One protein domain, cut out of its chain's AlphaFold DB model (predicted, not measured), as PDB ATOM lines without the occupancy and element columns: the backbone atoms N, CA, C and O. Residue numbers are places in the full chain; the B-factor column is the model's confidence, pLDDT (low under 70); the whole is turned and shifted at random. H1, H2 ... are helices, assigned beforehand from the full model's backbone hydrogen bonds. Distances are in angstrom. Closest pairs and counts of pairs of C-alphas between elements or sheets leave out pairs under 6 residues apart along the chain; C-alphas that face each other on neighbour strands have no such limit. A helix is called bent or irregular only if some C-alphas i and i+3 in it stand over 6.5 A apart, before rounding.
ATOM      1  N   TYR A  46      32.304   1.103  17.835       77.44
ATOM      2  CA  TYR A  46      31.365  -0.006  17.607       77.44
ATOM      3  C   TYR A  46      31.498  -0.649  16.212       77.44
ATOM      4  O   TYR A  46      31.191  -1.824  16.022       77.44
ATOM      5  N   GLU A  47      31.941   0.106  15.200       78.31
ATOM      6  CA  GLU A  47      32.191  -0.435  13.858       78.31
ATOM      7  C   GLU A  47      33.529  -1.164  13.795       78.31
ATOM      8  O   GLU A  47      33.661  -2.149  13.066       78.31
ATOM      9  N   ARG A  48      34.508  -0.678  14.561       81.56
ATOM     10  CA  ARG A  48      35.849  -1.240  14.667       81.56
ATOM     11  C   ARG A  48      35.806  -2.656  15.224       81.56
ATOM     12  O   ARG A  48      36.366  -3.546  14.595       81.56
ATOM     13  N   GLU A  49      35.086  -2.881  16.322       82.88
ATOM     14  CA  GLU A  49      34.897  -4.228  16.877       82.88
ATOM     15  C   GLU A  49      34.283  -5.180  15.851       82.88
ATOM     16  O   GLU A  49      34.809  -6.267  15.607       82.88
ATOM     17  N   ARG A  50      33.205  -4.752  15.181       83.38
ATOM     18  CA  ARG A  50      32.528  -5.596  14.194       83.38
ATOM     19  C   ARG A  50      33.417  -5.916  12.994       83.38
ATOM     20  O   ARG A  50      33.354  -7.025  12.470       83.38
ATOM     21  N   ILE A  51      34.231  -4.966  12.545       84.00
ATOM     22  CA  ILE A  51      35.166  -5.183  11.436       84.00
ATOM     23  C   ILE A  51      36.310  -6.098  11.854       84.00
ATOM     24  O   ILE A  51      36.652  -6.995  11.089       84.00
ATOM     25  N   TYR A  52      36.857  -5.935  13.059       82.38
ATOM     26  CA  TYR A  52      37.860  -6.864  13.567       82.38
ATOM     27  C   TYR A  52      37.313  -8.283  13.687       82.38
ATOM     28  O   TYR A  52      37.997  -9.198  13.252       82.38
ATOM     29  N   GLN A  53      36.075  -8.471  14.155       86.75
ATOM     30  CA  GLN A  53      35.427  -9.789  14.142       86.75
ATOM     31  C   GLN A  53      35.391 -10.392  12.735       86.75
ATOM     32  O   GLN A  53      35.840 -11.513  12.548       86.75
ATOM     33  N   VAL A  54      34.935  -9.635  11.731       86.75
ATOM     34  CA  VAL A  54      34.874 -10.124  10.342       86.75
ATOM     35  C   VAL A  54      36.259 -10.499   9.808       86.75
ATOM     36  O   VAL A  54      36.395 -11.509   9.124       86.75
ATOM     37  N   ILE A  55      37.288  -9.703  10.115       84.31
ATOM     38  CA  ILE A  55      38.670  -9.990   9.703       84.31
ATOM     39  C   ILE A  55      39.189 -11.253  10.400       84.31
ATOM     40  O   ILE A  55      39.781 -12.108   9.746       84.31
ATOM     41  N   ILE A  56      38.963 -11.380  11.710       89.12
ATOM     42  CA  ILE A  56      39.362 -12.557  12.490       89.12
ATOM     43  C   ILE A  56      38.669 -13.804  11.935       89.12
ATOM     44  O   ILE A  56      39.349 -14.789  11.662       89.12
ATOM     45  N   ASP A  57      37.361 -13.746  11.689       90.44
ATOM     46  CA  ASP A  57      36.589 -14.854  11.122       90.44
ATOM     47  C   ASP A  57      37.140 -15.286   9.755       90.44
ATOM     48  O   ASP A  57      37.283 -16.479   9.489       90.44
ATOM     49  N   ASP A  58      37.481 -14.338   8.877       87.81
ATOM     50  CA  ASP A  58      38.046 -14.641   7.557       87.81
ATOM     51  C   ASP A  58      39.424 -15.314   7.661       87.81
ATOM     52  O   ASP A  58      39.675 -16.333   7.013       87.81
ATOM     53  N   ILE A  59      40.291 -14.809   8.547       90.12
ATOM     54  CA  ILE A  59      41.611 -15.396   8.812       90.12
ATOM     55  C   ILE A  59      41.470 -16.815   9.373       90.12
ATOM     56  O   ILE A  59      42.145 -17.729   8.896       90.12
ATOM     57  N   ILE A  60      40.591 -17.020  10.356       92.44
ATOM     58  CA  ILE A  60      40.353 -18.337  10.957       92.44
ATOM     59  C   ILE A  60      39.808 -19.306   9.906       92.44
ATOM     60  O   ILE A  60      40.323 -20.412   9.787       92.44
ATOM     61  N   ASN A  61      38.862 -18.882   9.066       92.25
ATOM     62  CA  ASN A  61      38.346 -19.706   7.971       92.25
ATOM     63  C   ASN A  61      39.431 -20.090   6.952       92.25
ATOM     64  O   ASN A  61      39.450 -21.220   6.459       92.25
ATOM     65  N   ALA A  62      40.329 -19.163   6.606       89.00
ATOM     66  CA  ALA A  62      41.454 -19.445   5.721       89.00
ATOM     67  C   ALA A  62      42.433 -20.449   6.354       89.00
ATOM     68  O   ALA A  62      42.873 -21.383   5.682       89.00
ATOM     69  N   LEU A  63      42.729 -20.291   7.650       90.69
ATOM     70  CA  LEU A  63      43.566 -21.220   8.409       90.69
ATOM     71  C   LEU A  63      42.930 -22.609   8.516       90.69
ATOM     72  O   LEU A  63      43.631 -23.591   8.296       90.69
ATOM     73  N   SER A  64      41.624 -22.713   8.774       90.31
ATOM     74  CA  SER A  64      40.913 -23.998   8.804       90.31
ATOM     75  C   SER A  64      41.049 -24.741   7.477       90.31
ATOM     76  O   SER A  64      41.504 -25.877   7.461       90.31
ATOM     77  N   LYS A  65      40.797 -24.067   6.346       90.12
ATOM     78  CA  LYS A  65      40.972 -24.671   5.011       90.12
ATOM     79  C   LYS A  65      42.405 -25.136   4.754       90.12
ATOM     80  O   LYS A  65      42.620 -26.142   4.080       90.12
ATOM     81  N   LEU A  66      43.391 -24.388   5.250       86.88
ATOM     82  CA  LEU A  66      44.792 -24.785   5.154       86.88
ATOM     83  C   LEU A  66      45.060 -26.044   5.990       86.88
ATOM     84  O   LEU A  66      45.685 -26.970   5.478       86.88
ATOM     85  N   VAL A  67      44.567 -26.101   7.229       87.25
ATOM     86  CA  VAL A  67      44.688 -27.273   8.111       87.25
ATOM     87  C   VAL A  67      44.056 -28.508   7.467       87.25
ATOM     88  O   VAL A  67      44.729 -29.534   7.371       87.25
ATOM     89  N   ASP A  68      42.844 -28.380   6.923       87.31
ATOM     90  CA  ASP A  68      42.146 -29.462   6.215       87.31
ATOM     91  C   ASP A  68      42.976 -29.987   5.026       87.31
ATOM     92  O   ASP A  68      42.981 -31.174   4.716       87.31
ATOM     93  N   SER A  69      43.741 -29.113   4.360       84.75
ATOM     94  CA  SER A  69      44.600 -29.504   3.234       84.75
ATOM     95  C   SER A  69      45.901 -30.220   3.642       84.75
ATOM     96  O   SER A  69      46.540 -30.856   2.793       84.75
ATOM     97  N   ILE A  70      46.314 -30.086   4.909       83.00
ATOM     98  CA  ILE A  70      47.555 -30.644   5.471       83.00
ATOM     99  C   ILE A  70      47.330 -32.040   6.059       83.00
ATOM    100  O   ILE A  70      48.267 -32.841   6.040       83.00
ATOM    101  N   GLU A  71      46.125 -32.324   6.566       64.12
ATOM    102  CA  GLU A  71      45.810 -33.525   7.353       64.12
ATOM    103  C   GLU A  71      46.254 -34.836   6.673       64.12
ATOM    104  O   GLU A  71      46.794 -35.715   7.342       64.12
ATOM    105  N   ASP A  72      46.186 -34.907   5.340       63.03
ATOM    106  CA  ASP A  72      46.560 -36.092   4.553       63.03
ATOM    107  C   ASP A  72      48.022 -36.135   4.058       63.03
ATOM    108  O   ASP A  72      48.418 -37.085   3.381       63.03
ATOM    109  N   LYS A  73      48.843 -35.106   4.318       65.56
ATOM    110  CA  LYS A  73      50.089 -34.894   3.545       65.56
ATOM    111  C   LYS A  73      51.387 -34.871   4.345       65.56
ATOM    112  O   LYS A  73      52.423 -35.211   3.772       65.56
ATOM    113  N   SER A  74      51.395 -34.449   5.616       81.50
ATOM    114  CA  SER A  74      52.643 -34.371   6.400       81.50
ATOM    115  C   SER A  74      52.436 -34.155   7.904       81.50
ATOM    116  O   SER A  74      52.021 -33.082   8.345       81.50
ATOM    117  N   GLU A  75      52.863 -35.132   8.708       85.81
ATOM    118  CA  GLU A  75      52.928 -35.044  10.177       85.81
ATOM    119  C   GLU A  75      53.817 -33.879  10.660       85.81
ATOM    120  O   GLU A  75      53.525 -33.235  11.668       85.81
ATOM    121  N   TYR A  76      54.881 -33.552   9.915       88.81
ATOM    122  CA  TYR A  76      55.740 -32.404  10.223       88.81
ATOM    123  C   TYR A  76      54.978 -31.077  10.114       88.81
ATOM    124  O   TYR A  76      55.035 -30.259  11.031       88.81
ATOM    125  N   LEU A  77      54.229 -30.869   9.024       88.75
ATOM    126  CA  LEU A  77      53.460 -29.634   8.821       88.75
ATOM    127  C   LEU A  77      52.344 -29.480   9.853       88.75
ATOM    128  O   LEU A  77      52.064 -28.360  10.288       88.75
ATOM    129  N   LYS A  78      51.753 -30.595  10.292       88.25
ATOM    130  CA  LYS A  78      50.790 -30.607  11.393       88.25
ATOM    131  C   LYS A  78      51.426 -30.092  12.688       88.25
ATOM    132  O   LYS A  78      50.907 -29.145  13.276       88.25
ATOM    133  N   ARG A  79      52.576 -30.645  13.097       90.50
ATOM    134  CA  ARG A  79      53.297 -30.190  14.303       90.50
ATOM    135  C   ARG A  79      53.732 -28.735  14.206       90.50
ATOM    136  O   ARG A  79      53.470 -27.969  15.126       90.50
ATOM    137  N   TYR A  80      54.313 -28.345  13.074       91.31
ATOM    138  CA  TYR A  80      54.738 -26.968  12.839       91.31
ATOM    139  C   TYR A  80      53.565 -25.985  12.978       91.31
ATOM    140  O   TYR A  80      53.674 -24.976  13.672       91.31
ATOM    141  N   THR A  81      52.414 -26.300  12.376       90.06
ATOM    142  CA  THR A  81      51.204 -25.469  12.484       90.06
ATOM    143  C   THR A  81      50.737 -25.340  13.935       90.06
ATOM    144  O   THR A  81      50.462 -24.228  14.388       90.06
ATOM    145  N   ILE A  82      50.708 -26.446  14.690       92.31
ATOM    146  CA  ILE A  82      50.332 -26.443  16.114       92.31
ATOM    147  C   ILE A  82      51.270 -25.547  16.930       92.31
ATOM    148  O   ILE A  82      50.793 -24.724  17.714       92.31
ATOM    149  N   GLU A  83      52.586 -25.662  16.743       95.25
ATOM    150  CA  GLU A  83      53.575 -24.852  17.465       95.25
ATOM    151  C   GLU A  83      53.382 -23.352  17.204       95.25
ATOM    152  O   GLU A  83      53.317 -22.561  18.150       95.25
ATOM    153  N   ARG A  84      53.224 -22.957  15.931       94.56
ATOM    154  CA  ARG A  84      53.026 -21.549  15.548       94.56
ATOM    155  C   ARG A  84      51.717 -20.973  16.093       94.56
ATOM    156  O   ARG A  84      51.718 -19.846  16.585       94.56
ATOM    157  N   LEU A  85      50.617 -21.725  16.030       92.75
ATOM    158  CA  LEU A  85      49.328 -21.281  16.575       92.75
ATOM    159  C   LEU A  85      49.361 -21.189  18.106       92.75
ATOM    160  O   LEU A  85      48.827 -20.239  18.669       92.75
ATOM    161  N   SER A  86      50.051 -22.113  18.777       94.94
ATOM    162  CA  SER A  86      50.202 -22.098  20.240       94.94
ATOM    163  C   SER A  86      51.038 -20.915  20.739       94.94
ATOM    164  O   SER A  86      50.797 -20.390  21.823       94.94
ATOM    165  N   GLU A  87      52.043 -20.474  19.979       95.25
ATOM    166  CA  GLU A  87      52.766 -19.226  20.268       95.25
ATOM    167  C   GLU A  87      51.851 -18.003  20.137       95.25
ATOM    168  O   GLU A  87      51.888 -17.107  20.978       95.25
ATOM    169  N   LEU A  88      51.002 -17.978  19.108       93.19
ATOM    170  CA  LEU A  88      50.064 -16.880  18.892       93.19
ATOM    171  C   LEU A  88      48.987 -16.816  19.985       93.19
ATOM    172  O   LEU A  88      48.682 -15.724  20.453       93.19
ATOM    173  N   LEU A  89      48.466 -17.963  20.430       93.19
ATOM    174  CA  LEU A  89      47.523 -18.046  21.551       93.19
ATOM    175  C   LEU A  89      48.124 -17.488  22.842       93.19
ATOM    176  O   LEU A  89      47.514 -16.622  23.459       93.19
ATOM    177  N   ARG A  90      49.354 -17.890  23.191       94.94
ATOM    178  CA  ARG A  90      50.052 -17.356  24.373       94.94
ATOM    179  C   ARG A  90      50.190 -15.837  24.328       94.94
ATOM    180  O   ARG A  90      49.912 -15.160  25.308       94.94
ATOM    181  N   ARG A  91      50.543 -15.283  23.165       93.56
ATOM    182  CA  ARG A  91      50.626 -13.826  22.991       93.56
ATOM    183  C   ARG A  91      49.276 -13.127  23.153       93.56
ATOM    184  O   ARG A  91      49.253 -11.990  23.601       93.56
ATOM    185  N   LEU A  92      48.172 -13.757  22.746       89.25
ATOM    186  CA  LEU A  92      46.833 -13.200  22.955       89.25
ATOM    187  C   LEU A  92      46.445 -13.221  24.437       89.25
ATOM    188  O   LEU A  92      45.878 -12.244  24.912       89.25
ATOM    189  N   GLU A  93      46.785 -14.291  25.157       91.06
ATOM    190  CA  GLU A  93      46.561 -14.407  26.605       91.06
ATOM    191  C   GLU A  93      47.362 -13.371  27.405       91.06
ATOM    192  O   GLU A  93      46.863 -12.864  28.397       91.06
ATOM    193  N   GLU A  94      48.571 -13.012  26.965       92.75
ATOM    194  CA  GLU A  94      49.404 -11.978  27.606       92.75
ATOM    195  C   GLU A  94      48.891 -10.541  27.399       92.75
ATOM    196  O   GLU A  94      49.289  -9.632  28.130       92.75
ATOM    197  N   ILE A  95      48.061 -10.311  26.375       85.00
ATOM    198  CA  ILE A  95      47.478  -8.994  26.066       85.00
ATOM    199  C   ILE A  95      46.151  -8.777  26.819       85.00
ATOM    200  O   ILE A  95      45.735  -7.626  26.975       85.00
ATOM    201  N   GLY A  96      45.488  -9.856  27.253       53.41
ATOM    202  CA  GLY A  96      44.235  -9.831  28.019       53.41
ATOM    203  C   GLY A  96      44.450  -9.668  29.518       53.41
ATOM    204  O   GLY A  96      43.598  -8.993  30.137       53.41
TER     205      GLY A  96
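This is residues 46 to 96 of the 96 residues of the protein "DNA-binding protein" of Thermoprotei archaeon (UniProt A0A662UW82). Two long helices make an open helical hairpin, a narrow, flat V: H1 and H2 run opposite ways and come near each other only at the end where residues 71 to 74 join them, and the gap between them is empty toward their other ends. The printed part has 51 residues with two named helices, H1 then H2 along the chain, and no named strand; the class is all helix. The whole is loose, with a radius of gyration of the C-alphas of 13.7 A, and the C-alphas span 42 by 24 by 7 A.

The longest helix is H1, residues 46 to 70. H2, residues 75 to 95, only just touches it, with 3 pairs of C-alphas within 8 A; the closest C-alphas are those of Ile 70 and Lys 78, 6.7 A apart. H1 touches H2 with residues 67 to 70 alone, and H2 touches H1 with residues 77 to 78 alone. The two form a helical hairpin, at a shallow tilt of 19 degrees, opposite ways, and their centres are 15.9 A apart. Residues 46 to 62 of H1 stand free, and so do residues 71 to 76 and residues 86 to 96, of which 86 to 95 belong to H2. In H2 every O i to N i+4 pair is within hydrogen-bond range; in H1, 20 of 21 are.

H1 runs 36.7 A from C-alpha 46 at (31.365, -0.006, 17.607) to C-alpha 70 at (47.555, -30.644, 5.471). H2 runs 31.0 A, from C-alpha 75 at (52.928, -35.044, 10.177) to C-alpha 95 at (47.478, -8.994, 26.066). Neither helix is bent.

The two C-alphas farthest apart are those of Tyr 46 and Lys 73, 42.0 A. The first and last printed C-alphas, those of Tyr 46 and Gly 96, are 19.3 A apart. The printed part has no cut, and the link from H1 to H2 is tight. The mean pLDDT of the printed part is 86.4; residues 71 to 73 and residue 96, the chain's last, are under 70.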